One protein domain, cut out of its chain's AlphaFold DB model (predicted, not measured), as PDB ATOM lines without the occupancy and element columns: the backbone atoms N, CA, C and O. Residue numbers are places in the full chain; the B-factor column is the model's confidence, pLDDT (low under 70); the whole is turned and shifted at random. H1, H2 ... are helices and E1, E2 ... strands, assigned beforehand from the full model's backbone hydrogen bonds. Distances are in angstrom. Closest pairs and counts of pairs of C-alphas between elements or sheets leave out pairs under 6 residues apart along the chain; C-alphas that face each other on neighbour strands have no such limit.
ATOM      1  N   ASP A   2     183.682 161.519 174.427       63.81
ATOM      2  CA  ASP A   2     183.371 162.919 174.051       63.81
ATOM      3  C   ASP A   2     184.320 163.619 173.063       63.81
ATOM      4  O   ASP A   2     183.884 164.448 172.267       63.81
ATOM      5  N   TYR A   3     185.621 163.310 173.072       65.38
ATOM      6  CA  TYR A   3     186.565 163.973 172.161       65.38
ATOM      7  C   TYR A   3     186.340 163.585 170.691       65.38
ATOM      8  O   TYR A   3     186.423 164.432 169.801       65.38
ATOM      9  N   ALA A   4     186.026 162.310 170.434       74.88
ATOM     10  CA  ALA A   4     185.772 161.814 169.084       74.88
ATOM     11  C   ALA A   4     184.474 162.407 168.512       74.88
ATOM     12  O   ALA A   4     184.440 162.810 167.349       74.88
ATOM     13  N   ASP A   5     183.449 162.545 169.355       79.31
ATOM     14  CA  ASP A   5     182.170 163.146 168.975       79.31
ATOM     15  C   ASP A   5     182.291 164.662 168.767       79.31
ATOM     16  O   ASP A   5     181.772 165.203 167.786       79.31
ATOM     17  N   GLY A   6     183.064 165.350 169.616       89.19
ATOM     18  CA  GLY A   6     183.393 166.766 169.447       89.19
ATOM     19  C   GLY A   6     184.140 167.043 168.139       89.19
ATOM     20  O   GLY A   6     183.746 167.924 167.373       89.19
ATOM     21  N   LEU A   7     185.174 166.252 167.833       94.25
ATOM     22  CA  LEU A   7     185.934 166.388 166.589       94.25
ATOM     23  C   LEU A   7     185.066 166.103 165.356       94.25
ATOM     24  O   LEU A   7     185.092 166.881 164.400       94.25
ATOM     25  N   LYS A   8     184.259 165.035 165.383       94.88
ATOM     26  CA  LYS A   8     183.321 164.697 164.302       94.88
ATOM     27  C   LYS A   8     182.365 165.854 164.006       94.88
ATOM     28  O   LYS A   8     182.212 166.232 162.847       94.88
ATOM     29  N   ASN A   9     181.769 166.452 165.035       95.75
ATOM     30  CA  ASN A   9     180.843 167.573 164.869       95.75
ATOM     31  C   ASN A   9     181.523 168.806 164.256       95.75
ATOM     32  O   ASN A   9     180.964 169.430 163.352       95.75
ATOM     33  N   VAL A  10     182.749 169.125 164.682       96.75
ATOM     34  CA  VAL A  10     183.542 170.214 164.087       96.75
ATOM     35  C   VAL A  10     183.824 169.949 162.606       96.75
ATOM     36  O   VAL A  10     183.718 170.865 161.788       96.75
ATOM     37  N   LEU A  11     184.166 168.712 162.237       96.88
ATOM     38  CA  LEU A  11     184.403 168.345 160.838       96.88
ATOM     39  C   LEU A  11     183.134 168.492 159.990       96.88
ATOM     40  O   LEU A  11     183.201 169.111 158.932       96.88
ATOM     41  N   ILE A  12     181.980 168.025 160.476       97.06
ATOM     42  CA  ILE A  12     180.687 168.186 159.785       97.06
ATOM     43  C   ILE A  12     180.375 169.668 159.550       97.06
ATOM     44  O   ILE A  12     180.019 170.064 158.442       97.06
ATOM     45  N   GLN A  13     180.557 170.520 160.563       97.75
ATOM     46  CA  GLN A  13     180.333 171.962 160.422       97.75
ATOM     47  C   GLN A  13     181.250 172.595 159.369       97.75
ATOM     48  O   GLN A  13     180.799 173.434 158.586       97.75
ATOM     49  N   LYS A  14     182.529 172.198 159.333       98.06
ATOM     50  CA  LYS A  14     183.490 172.684 158.335       98.06
ATOM     51  C   LYS A  14     183.111 172.241 156.925       98.06
ATOM     52  O   LYS A  14     183.093 173.086 156.038       98.06
ATOM     53  N   ILE A  15     182.760 170.968 156.741       97.88
ATOM     54  CA  ILE A  15     182.319 170.421 155.450       97.88
ATOM     55  C   ILE A  15     181.097 171.190 154.948       97.88
ATOM     56  O   ILE A  15     181.171 171.804 153.889       97.88
ATOM     57  N   ASN A  16     180.042 171.297 155.761       97.75
ATOM     58  CA  ASN A  16     178.817 172.013 155.393       97.75
ATOM     59  C   ASN A  16     179.084 173.484 155.028       97.75
ATOM     60  O   ASN A  16     178.445 174.046 154.138       97.75
ATOM     61  N   LYS A  17     180.013 174.146 155.734       97.94
ATOM     62  CA  LYS A  17     180.412 175.521 155.415       97.94
ATOM     63  C   LYS A  17     181.118 175.586 154.062       97.94
ATOM     64  O   LYS A  17     180.777 176.444 153.251       97.94
ATOM     65  N   THR A  18     182.070 174.692 153.819       98.19
ATOM     66  CA  THR A  18     182.816 174.621 152.561       98.19
ATOM     67  C   THR A  18     181.910 174.279 151.379       98.19
ATOM     68  O   THR A  18     182.037 174.912 150.338       98.19
ATOM     69  N   GLU A  19     180.959 173.359 151.538       96.69
ATOM     70  CA  GLU A  19     179.975 173.009 150.506       96.69
ATOM     71  C   GLU A  19     179.099 174.203 150.129       96.69
ATOM     72  O   GLU A  19     178.963 174.516 148.948       96.69
ATOM     73  N   LYS A  20     178.577 174.943 151.118       97.25
ATOM     74  CA  LYS A  20     177.816 176.177 150.862       97.25
ATOM     75  C   LYS A  20     178.654 177.220 150.127       97.25
ATOM     76  O   LYS A  20     178.175 177.821 149.171       97.25
ATOM     77  N   SER A  21     179.905 177.420 150.548       97.88
ATOM     78  CA  SER A  21     180.825 178.328 149.861       97.88
ATOM     79  C   SER A  21     181.097 177.887 148.422       97.88
ATOM     80  O   SER A  21     181.064 178.724 147.523       97.88
ATOM     81  N   LEU A  22     181.311 176.592 148.177       96.25
ATOM     82  CA  LEU A  22     181.512 176.057 146.831       96.25
ATOM     83  C   LEU A  22     180.264 176.240 145.961       96.25
ATOM     84  O   LEU A  22     180.388 176.647 144.811       96.25
ATOM     85  N   TYR A  23     179.074 175.994 146.507       95.88
ATOM     86  CA  TYR A  23     177.806 176.197 145.807       95.88
ATOM     87  C   TYR A  23     177.636 177.655 145.357       95.88
ATOM     88  O   TYR A  23     177.348 177.917 144.190       95.88
ATOM     89  N   SER A  24     177.886 178.619 146.250       95.50
ATOM     90  CA  SER A  24     177.865 180.047 145.901       95.50
ATOM     91  C   SER A  24     178.895 180.396 144.825       95.50
ATOM     92  O   SER A  24     178.560 181.086 143.868       95.50
ATOM     93  N   LEU A  25     180.117 179.864 144.922       96.62
ATOM     94  CA  LEU A  25     181.150 180.086 143.908       96.62
ATOM     95  C   LEU A  25     180.778 179.484 142.548       96.62
ATOM     96  O   LEU A  25     181.072 180.093 141.524       96.62
ATOM     97  N   LYS A  26     180.104 178.327 142.506       96.12
ATOM     98  CA  LYS A  26     179.580 177.751 141.256       96.12
ATOM     99  C   LYS A  26     178.501 178.638 140.626       96.12
ATOM    100  O   LYS A  26     178.514 178.810 139.407       96.12
ATOM    101  N   LEU A  27     177.603 179.229 141.422       94.44
ATOM    102  CA  LEU A  27     176.622 180.210 140.926       94.44
ATOM    103  C   LEU A  27     177.311 181.437 140.326       94.44
ATOM    104  O   LEU A  27     176.964 181.854 139.220       94.44
ATOM    105  N   ASP A  28     178.292 181.995 141.035       95.94
ATOM    106  CA  ASP A  28     179.061 183.142 140.556       95.94
ATOM    107  C   ASP A  28     179.828 182.792 139.278       95.94
ATOM    108  O   ASP A  28     179.805 183.557 138.318       95.94
ATOM    109  N   TYR A  29     180.428 181.603 139.210       96.25
ATOM    110  CA  TYR A  29     181.077 181.108 137.999       96.25
ATOM    111  C   TYR A  29     180.089 181.038 136.829       96.25
ATOM    112  O   TYR A  29     180.369 181.568 135.756       96.25
ATOM    113  N   CYS A  30     178.890 180.481 137.038       95.12
ATOM    114  CA  CYS A  30     177.841 180.465 136.016       95.12
ATOM    115  C   CYS A  30     177.469 181.878 135.552       95.12
ATOM    116  O   CYS A  30     177.338 182.125 134.352       95.12
ATOM    117  N   ARG A  31     177.346 182.823 136.486       93.81
ATOM    118  CA  ARG A  31     176.995 184.213 136.190       93.81
ATOM    119  C   ARG A  31     178.093 184.942 135.420       93.81
ATOM    120  O   ARG A  31     177.785 185.621 134.448       93.81
ATOM    121  N   PHE A  32     179.343 184.848 135.859       94.56
ATOM    122  CA  PHE A  32     180.435 185.667 135.331       94.56
ATOM    123  C   PHE A  32     181.140 185.038 134.132       94.56
ATOM    124  O   PHE A  32     181.571 185.767 133.247       94.56
ATOM    125  N   VAL A  33     181.232 183.707 134.077       95.06
ATOM    126  CA  VAL A  33     181.898 182.993 132.977       95.06
ATOM    127  C   VAL A  33     180.914 182.649 131.863       95.06
ATOM    128  O   VAL A  33     181.263 182.758 130.691       95.06
ATOM    129  N   TYR A  34     179.672 182.284 132.201       94.06
ATOM    130  CA  TYR A  34     178.665 181.891 131.205       94.06
ATOM    131  C   TYR A  34     177.522 182.895 131.010       94.06
ATOM    132  O   TYR A  34     176.651 182.658 130.175       94.06
ATOM    133  N   GLY A  35     177.480 183.995 131.770       92.88
ATOM    134  CA  GLY A  35     176.367 184.955 131.712       92.88
ATOM    135  C   GLY A  35     175.025 184.376 132.188       92.88
ATOM    136  O   GLY A  35     173.958 184.936 131.914       92.88
ATOM    137  N   LEU A  36     175.050 183.235 132.881       93.19
ATOM    138  CA  LEU A  36     173.864 182.464 133.226       93.19
ATOM    139  C   LEU A  36     173.293 182.891 134.586       93.19
ATOM    140  O   LEU A  36     173.977 182.914 135.606       93.19
ATOM    141  N   SER A  37     172.000 183.186 134.602       84.75
ATOM    142  CA  SER A  37     171.196 183.489 135.784       84.75
ATOM    143  C   SER A  37     169.808 182.859 135.635       84.75
ATOM    144  O   SER A  37     169.406 182.512 134.525       84.75
ATOM    145  N   HIS A  38     169.018 182.790 136.713       73.94
ATOM    146  CA  HIS A  38     167.637 182.266 136.695       73.94
ATOM    147  C   HIS A  38     166.642 183.045 135.807       73.94
ATOM    148  O   HIS A  38     165.449 182.763 135.829       73.94
ATOM    149  N   ARG A  39     167.083 184.073 135.075       83.00
ATOM    150  CA  ARG A  39     166.269 184.789 134.079       83.00
ATOM    151  C   ARG A  39     167.004 185.014 132.765       83.00
ATOM    152  O   ARG A  39     166.465 185.707 131.902       83.00
ATOM    153  N   SER A  40     168.208 184.463 132.622       92.56
ATOM    154  CA  SER A  40     168.949 184.556 131.372       92.56
ATOM    155  C   SER A  40     168.148 183.886 130.265       92.56
ATOM    156  O   SER A  40     167.445 182.894 130.488       92.56
ATOM    157  N   LYS A  41     168.245 184.462 129.072       95.31
ATOM    158  CA  LYS A  41     167.750 183.829 127.862       95.31
ATOM    159  C   LYS A  41     168.870 182.994 127.277       95.31
ATOM    160  O   LYS A  41     170.020 183.431 127.242       95.31
ATOM    161  N   VAL A  42     168.523 181.805 126.831       95.81
ATOM    162  CA  VAL A  42     169.447 180.890 126.176       95.81
ATOM    163  C   VAL A  42     168.840 180.421 124.869       95.81
ATOM    164  O   VAL A  42     167.620 180.374 124.730       95.81
ATOM    165  N   MET A  43     169.691 180.090 123.914       95.75
ATOM    166  CA  MET A  43     169.304 179.485 122.655       95.75
ATOM    167  C   MET A  43     169.694 178.009 122.674       95.75
ATOM    168  O   MET A  43     170.796 177.653 123.093       95.75
ATOM    169  N   TYR A  44     168.778 177.161 122.229       94.81
ATOM    170  CA  TYR A  44     169.005 175.743 122.002       94.81
ATOM    171  C   TYR A  44     168.264 175.351 120.727       94.81
ATOM    172  O   TYR A  44     167.074 175.629 120.607       94.81
ATOM    173  N   ASP A  45     168.982 174.779 119.761       92.75
ATOM    174  CA  ASP A  45     168.437 174.385 118.454       92.75
ATOM    175  C   ASP A  45     167.619 175.498 117.757       92.75
ATOM    176  O   ASP A  45     166.482 175.304 117.338       92.75
ATOM    177  N   GLN A  46     168.180 176.716 117.696       92.00
ATOM    178  CA  GLN A  46     167.546 177.928 117.132       92.00
ATOM    179  C   GLN A  46     166.275 178.420 117.853       92.00
ATOM    180  O   GLN A  46     165.660 179.399 117.430       92.00
ATOM    181  N   VAL A  47     165.887 177.796 118.965       94.38
ATOM    182  CA  VAL A  47     164.753 178.216 119.793       94.38
ATOM    183  C   VAL A  47     165.265 178.946 121.032       94.38
ATOM    184  O   VAL A  47     166.250 178.540 121.652       94.38
ATOM    185  N   VAL A  48     164.596 180.041 121.402       95.56
ATOM    186  CA  VAL A  48     164.941 180.822 122.596       95.56
ATOM    187  C   VAL A  48     164.140 180.328 123.796       95.56
ATOM    188  O   VAL A  48     162.920 180.152 123.746       95.56
ATOM    189  N   TYR A  49     164.835 180.152 124.911       95.62
ATOM    190  CA  TYR A  49     164.281 179.725 126.184       95.62
ATOM    191  C   TYR A  49     164.667 180.701 127.291       95.62
ATOM    192  O   TYR A  49     165.722 181.333 127.257       95.62
ATOM    193  N   GLN A  50     163.827 180.796 128.314       95.31
ATOM    194  CA  GLN A  50     164.150 181.467 129.565       95.31
ATOM    195  C   GLN A  50     164.485 180.428 130.631       95.31
ATOM    196  O   GLN A  50     163.657 179.575 130.960       95.31
ATOM    197  N   VAL A  51     165.686 180.536 131.197       95.44
ATOM    198  CA  VAL A  51     166.176 179.652 132.261       95.44
ATOM    199  C   VAL A  51     165.215 179.675 133.451       95.44
ATOM    200  O   VAL A  51     164.742 180.739 133.856       95.44
ATOM    201  N   ARG A  52     164.936 178.503 134.023       94.06
ATOM    202  CA  ARG A  52     164.137 178.335 135.244       94.06
ATOM    203  C   ARG A  52     164.945 177.756 136.390       94.06
ATOM    204  O   ARG A  52     164.798 178.227 137.515       94.06
ATOM    205  N   SER A  53     165.811 176.788 136.112       93.88
ATOM    206  CA  SER A  53     166.719 176.221 137.105       93.88
ATOM    207  C   SER A  53     168.095 175.952 136.509       93.88
ATOM    208  O   SER A  53     168.243 175.757 135.302       93.88
ATOM    209  N   VAL A  54     169.097 175.952 137.385       95.12
ATOM    210  CA  VAL A  54     170.483 175.616 137.067       95.12
ATOM    211  C   VAL A  54     170.915 174.515 138.024       95.12
ATOM    212  O   VAL A  54     170.877 174.711 139.239       95.12
ATOM    213  N   ASP A  55     171.314 173.367 137.488       95.50
ATOM    214  CA  ASP A  55     171.854 172.258 138.269       95.50
ATOM    215  C   ASP A  55     173.375 172.416 138.397       95.50
ATOM    216  O   ASP A  55     174.140 172.117 137.477       95.50
ATOM    217  N   LEU A  56     173.824 172.904 139.553       95.25
ATOM    218  CA  LEU A  56     175.246 173.115 139.833       95.25
ATOM    219  C   LEU A  56     175.995 171.823 140.159       95.25
ATOM    220  O   LEU A  56     177.224 171.782 140.034       95.25
ATOM    221  N   ASP A  57     175.295 170.777 140.584       95.44
ATOM    222  CA  ASP A  57     175.911 169.489 140.897       95.44
ATOM    223  C   ASP A  57     176.283 168.742 139.615       95.44
ATOM    224  O   ASP A  57     177.285 168.029 139.585       95.44
ATOM    225  N   SER A  58     175.588 169.029 138.512       96.31
ATOM    226  CA  SER A  58     175.960 168.566 137.172       96.31
ATOM    227  C   SER A  58     177.280 169.143 136.630       96.31
ATOM    228  O   SER A  58     177.780 168.656 135.608       96.31
ATOM    229  N   MET A  59     177.837 170.188 137.255       95.94
ATOM    230  CA  MET A  59     179.093 170.803 136.822       95.94
ATOM    231  C   MET A  59     180.283 169.940 137.237       95.94
ATOM    232  O   MET A  59     180.479 169.655 138.420       95.94
ATOM    233  N   THR A  60     181.136 169.603 136.275       95.94
ATOM    234  CA  THR A  60     182.376 168.855 136.502       95.94
ATOM    235  C   THR A  60     183.581 169.779 136.408       95.94
ATOM    236  O   THR A  60     183.626 170.648 135.537       95.94
ATOM    237  N   ARG A  61     184.567 169.580 137.284       95.06
ATOM    238  CA  ARG A  61     185.839 170.308 137.239       95.06
ATOM    239  C   ARG A  61     186.801 169.609 136.278       95.06
ATOM    240  O   ARG A  61     186.970 168.398 136.378       95.06
ATOM    241  N   SER A  62     187.411 170.358 135.366       93.94
ATOM    242  CA  SER A  62     188.460 169.866 134.471       93.94
ATOM    243  C   SER A  62     189.823 169.838 135.168       93.94
ATOM    244  O   SER A  62     190.018 170.471 136.210       93.94
ATOM    245  N   ASP A  63     190.795 169.157 134.561       93.06
ATOM    246  CA  ASP A  63     192.174 169.082 135.069       93.06
ATOM    247  C   ASP A  63     192.861 170.458 135.133       93.06
ATOM    248  O   ASP A  63     193.696 170.704 136.001       93.06
ATOM    249  N   GLY A  64     192.460 171.389 134.259       92.31
ATOM    250  CA  GLY A  64     192.905 172.788 134.276       92.31
ATOM    251  C   GLY A  64     192.255 173.635 135.376       92.31
ATOM    252  O   GLY A  64     192.613 174.795 135.563       92.31
ATOM    253  N   GLY A  65     191.304 173.072 136.122       91.12
ATOM    254  CA  GLY A  65     190.607 173.739 137.215       91.12
ATOM    255  C   GLY A  65     189.366 174.533 136.805       91.12
ATOM    256  O   GLY A  65     188.712 175.083 137.693       91.12
ATOM    257  N   GLU A  66     189.021 174.560 135.516       95.06
ATOM    258  CA  GLU A  66     187.778 175.142 135.004       95.06
ATOM    259  C   GLU A  66     186.577 174.263 135.365       95.06
ATOM    260  O   GLU A  66     186.708 173.056 135.565       95.06
ATOM    261  N   TRP A  67     185.392 174.857 135.440       96.12
ATOM    262  CA  TRP A  67     184.151 174.104 135.612       96.12
ATOM    263  C   TRP A  67     183.415 174.019 134.284       96.12
ATOM    264  O   TRP A  67     183.486 174.954 133.501       96.12
ATOM    265  N   SER A  68     182.708 172.919 134.030       96.06
ATOM    266  CA  SER A  68     181.864 172.764 132.841       96.06
ATOM    267  C   SER A  68     180.591 173.612 132.918       96.06
ATOM    268  O   SER A  68     180.155 174.003 134.005       96.06
ATOM    269  N   ARG A  69     179.908 173.789 131.778       95.88
ATOM    270  CA  ARG A  69     178.536 174.320 131.767       95.88
ATOM    271  C   ARG A  69     177.610 173.440 132.627       95.88
ATOM    272  O   ARG A  69     177.743 172.209 132.580       95.88
ATOM    273  N   PRO A  70     176.685 174.041 133.393       96.69
ATOM    274  CA  PRO A  70     175.646 173.300 134.098       96.69
ATOM    275  C   PRO A  70     174.573 172.780 133.137       96.69
ATOM    276  O   PRO A  70     174.314 173.363 132.079       96.69
ATOM    277  N   VAL A  71     173.918 171.703 133.555       97.31
ATOM    278  CA  VAL A  71     172.597 171.315 133.065       97.31
ATOM    279  C   VAL A  71     171.578 172.355 133.531       97.31
ATOM    280  O   VAL A  71     171.646 172.846 134.662       97.31
ATOM    281  N   ILE A  72     170.647 172.726 132.656       96.31
ATOM    282  CA  ILE A  72     169.598 173.701 132.967       96.31
ATOM    283  C   ILE A  72     168.229 173.178 132.558       96.31
ATOM    284  O   ILE A  72     168.094 172.471 131.560       96.31
ATOM    285  N   SER A  73     167.205 173.631 133.276       95.94
ATOM    286  CA  SER A  73     165.835 173.588 132.773       95.94
ATOM    287  C   SER A  73     165.368 174.988 132.399       95.94
ATOM    288  O   SER A  73     165.724 175.982 133.049       95.94
ATOM    289  N   ALA A  74     164.572 175.085 131.342       95.56
ATOM    290  CA  ALA A  74     164.107 176.356 130.816       95.56
ATOM    291  C   ALA A  74     162.716 176.225 130.186       95.56
ATOM    292  O   ALA A  74     162.300 175.145 129.784       95.56
ATOM    293  N   VAL A  75     161.992 177.338 130.093       95.62
ATOM    294  CA  VAL A  75     160.710 177.409 129.372       95.62
ATOM    295  C   VAL A  75     160.925 178.070 128.024       95.62
ATOM    296  O   VAL A  75     161.683 179.038 127.929       95.62
ATOM    297  N   ARG A  76     160.260 177.581 126.980       95.56
ATOM    298  CA  ARG A  76     160.321 178.212 125.658       95.56
ATOM    299  C   ARG A  76     159.676 179.595 125.706       95.56
ATOM    300  O   ARG A  76     158.612 179.756 126.308       95.56
ATOM    301  N   ILE A  77     160.298 180.575 125.056       95.00
ATOM    302  CA  ILE A  77     159.753 181.929 124.943       95.00
ATOM    303  C   ILE A  77     159.604 182.357 123.481       95.00
ATOM    304  O   ILE A  77     160.454 182.059 122.648       95.00
ATOM    305  N   GLU A  78     158.546 183.108 123.199       92.50
ATOM    306  CA  GLU A  78     158.285 183.799 121.932       92.50
ATOM    307  C   GLU A  78     157.842 185.228 122.264       92.50
ATOM    308  O   GLU A  78     157.168 185.449 123.271       92.50
ATOM    309  N   ASP A  79     158.305 186.225 121.506       88.38
ATOM    310  CA  ASP A  79     158.043 187.652 121.771       88.38
ATOM    311  C   ASP A  79     158.258 188.068 123.240       88.38
ATOM    312  O   ASP A  79     157.496 188.831 123.840       88.38
ATOM    313  N   ASN A  80     159.333 187.546 123.841       85.62
ATOM    314  CA  ASN A  80     159.718 187.793 125.232       85.62
ATOM    315  C   ASN A  80     158.699 187.298 126.283       85.62
ATOM    316  O   ASN A  80     158.704 187.772 127.422       85.62
ATOM    317  N   ARG A  81     157.834 186.344 125.925       88.94
ATOM    318  CA  ARG A  81     156.836 185.737 126.812       88.94
ATOM    319  C   ARG A  81     156.926 184.210 126.767       88.94
ATOM    320  O   ARG A  81     157.195 183.659 125.704       88.94
ATOM    321  N   PRO A  82     156.706 183.507 127.892       89.12
ATOM    322  CA  PRO A  82     156.626 182.051 127.882       89.12
ATOM    323  C   PRO A  82     155.487 181.584 126.977       89.12
ATOM    324  O   PRO A  82     154.353 182.029 127.149       89.12
ATOM    325  N   VAL A  83     155.789 180.684 126.039       90.50
ATOM    326  CA  VAL A  83     154.769 180.021 125.205       90.50
ATOM    327  C   VAL A  83     153.901 179.123 126.085       90.50
ATOM    328  O   VAL A  83     152.681 179.073 125.956       90.50
ATOM    329  N   ASN A  84     154.546 178.444 127.032       87.19
ATOM    330  CA  ASN A  84     153.929 177.672 128.093       87.19
ATOM    331  C   ASN A  84     154.805 177.754 129.362       87.19
ATOM    332  O   ASN A  84     155.895 178.329 129.355       87.19
ATOM    333  N   ASN A  85     154.321 177.190 130.469       86.75
ATOM    334  CA  ASN A  85     155.091 177.075 131.713       86.75
ATOM    335  C   ASN A  85     155.764 175.701 131.870       86.75
ATOM    336  O   ASN A  85     156.163 175.338 132.975       86.75
ATOM    337  N   GLU A  86     155.880 174.935 130.787       92.12
ATOM    338  CA  GLU A  86     156.494 173.613 130.822       92.12
ATOM    339  C   GLU A  86     158.015 173.757 130.739       92.12
ATOM    340  O   GLU A  86     158.561 174.258 129.754       92.12
ATOM    341  N   ALA A  87     158.700 173.380 131.819       93.12
ATOM    342  CA  ALA A  87     160.152 173.403 131.860       93.12
ATOM    343  C   ALA A  87     160.707 172.182 131.117       93.12
ATOM    344  O   ALA A  87     160.356 171.047 131.431       93.12
ATOM    345  N   VAL A  88     161.598 172.432 130.164       95.00
ATOM    346  CA  VAL A  88     162.313 171.416 129.392       95.00
ATOM    347  C   VAL A  88     163.766 171.385 129.853       95.00
ATOM    348  O   VAL A  88     164.360 172.437 130.100       95.00
ATOM    349  N   ASP A  89     164.332 170.188 129.976       95.62
ATOM    350  CA  ASP A  89     165.765 169.998 130.201       95.62
ATOM    351  C   ASP A  89     166.534 170.277 128.900       95.62
ATOM    352  O   ASP A  89     166.286 169.641 127.875       95.62
ATOM    353  N   LEU A  90     167.448 171.250 128.934       95.75
ATOM    354  CA  LEU A  90     168.285 171.626 127.788       95.75
ATOM    355  C   LEU A  90     169.703 171.039 127.869       95.75
ATOM    356  O   LEU A  90     170.543 171.306 127.003       95.75
ATOM    357  N   GLY A  91     170.014 170.270 128.916       95.81
ATOM    358  CA  GLY A  91     171.355 169.752 129.140       95.81
ATOM    359  C   GLY A  91     172.392 170.878 129.202       95.81
ATOM    360  O   GLY A  91     172.170 171.923 129.812       95.81
ATOM    361  N   ARG A  92     173.546 170.664 128.557       95.44
ATOM    362  CA  ARG A  92     174.702 171.587 128.571       95.44
ATOM    363  C   ARG A  92     174.933 172.332 127.249       95.44
ATOM    364  O   ARG A  92     175.822 173.177 127.173       95.44
ATOM    365  N   ASN A  93     174.155 172.011 126.216       93.88
ATOM    366  CA  ASN A  93     174.379 172.445 124.829       93.88
ATOM    367  C   ASN A  93     173.647 173.750 124.481       93.88
ATOM    368  O   ASN A  93     173.388 174.040 123.318       93.88
ATOM    369  N   TRP A  94     173.284 174.526 125.494       95.19
ATOM    370  CA  TRP A  94     172.680 175.839 125.341       95.19
ATOM    371  C   TRP A  94     173.755 176.907 125.135       95.19
ATOM    372  O   TRP A  94     174.884 176.785 125.619       95.19
ATOM    373  N   GLU A  95     173.382 177.988 124.464       94.94
ATOM    374  CA  GLU A  95     174.209 179.182 124.297       94.94
ATOM    375  C   GLU A  95     173.498 180.398 124.878       94.94
ATOM    376  O   GLU A  95     172.271 180.471 124.874       94.94
ATOM    377  N   LEU A  96     174.251 181.360 125.410       94.50
ATOM    378  CA  LEU A  96     173.652 182.581 125.934       94.50
ATOM    379  C   LEU A  96     173.045 183.386 124.778       94.50
ATOM    380  O   LEU A  96     173.741 183.730 123.825       94.50
ATOM    381  N   PHE A  97     171.757 183.710 124.872       91.50
ATOM    382  CA  PHE A  97     171.093 184.531 123.869       91.50
ATOM    383  C   PHE A  97     171.376 186.011 124.154       91.50
ATOM    384  O   PHE A  97     170.791 186.600 125.067       91.50
TER     385      PHE A  97
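What this domain is: This is residues 2 to 97 of the 99 residues of an uncharacterized protein of Oleiphilus sp. HI0043 (UniProt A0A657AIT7). One long straight helix, H1, sticks out like a handle with residues 2 to 21 from a small head, a strongly twisted sheet of four strands. The sheet is a meander, each strand the antiparallel neighbour of the one before, in the order E1, E2, E3, E4. The printed part has 96 residues, with one named helix followed by four named strands, and the class is mixed, helices and strands. The whole is loose, with a radius of gyration of the C-alphas of 17.6 A, and only just elongated, spanning 62 by 32 by 18 A.

Where its parts are: H1, residues 2 to 34, begins at C-alpha 2 (183.371, 162.919, 174.051) and is 47.1 A long. E1 is residues 41 to 44, 10.1 A. E2, residues 47 to 55, spans 20.7 A and bends by 74 degrees at residue 52. E3, residues 71 to 78, spans 22.0 A. E4, residues 88 to 91, 9.2 A, ends at C-alpha 91 (171.355, 169.752, 129.140).

How they stand to each other: In H1 every O i to N i+4 pair is within hydrogen-bond range. H1 is only just not on the sheet, with 4 pairs of C-alphas within 10 A, and it is apart from E2, E3 and E4. E1 and E2 form a hairpin, with N 42 and O 49 at 2.9 A. The hairpin E2 and E3 has N 50 and O 75 at 2.8 A. The hairpin E3 and E4 has N 88 and O 74 at 2.8 A. Residues 42 to 43 of E1 also pair antiparallel with residues 95 to 96.

The domain as a whole: The C-alphas of Asp 2 and Asp 79, the two farthest apart, are 63.1 A apart. Without residues 2 to 21, which stand free, the body spans 39 by 22 by 18 A. The link from E2 to E3, residues 56 to 70, is long. The printed part has no cut. The mean pLDDT of the printed part is 93.2, and residues 2 to 3 are under 70.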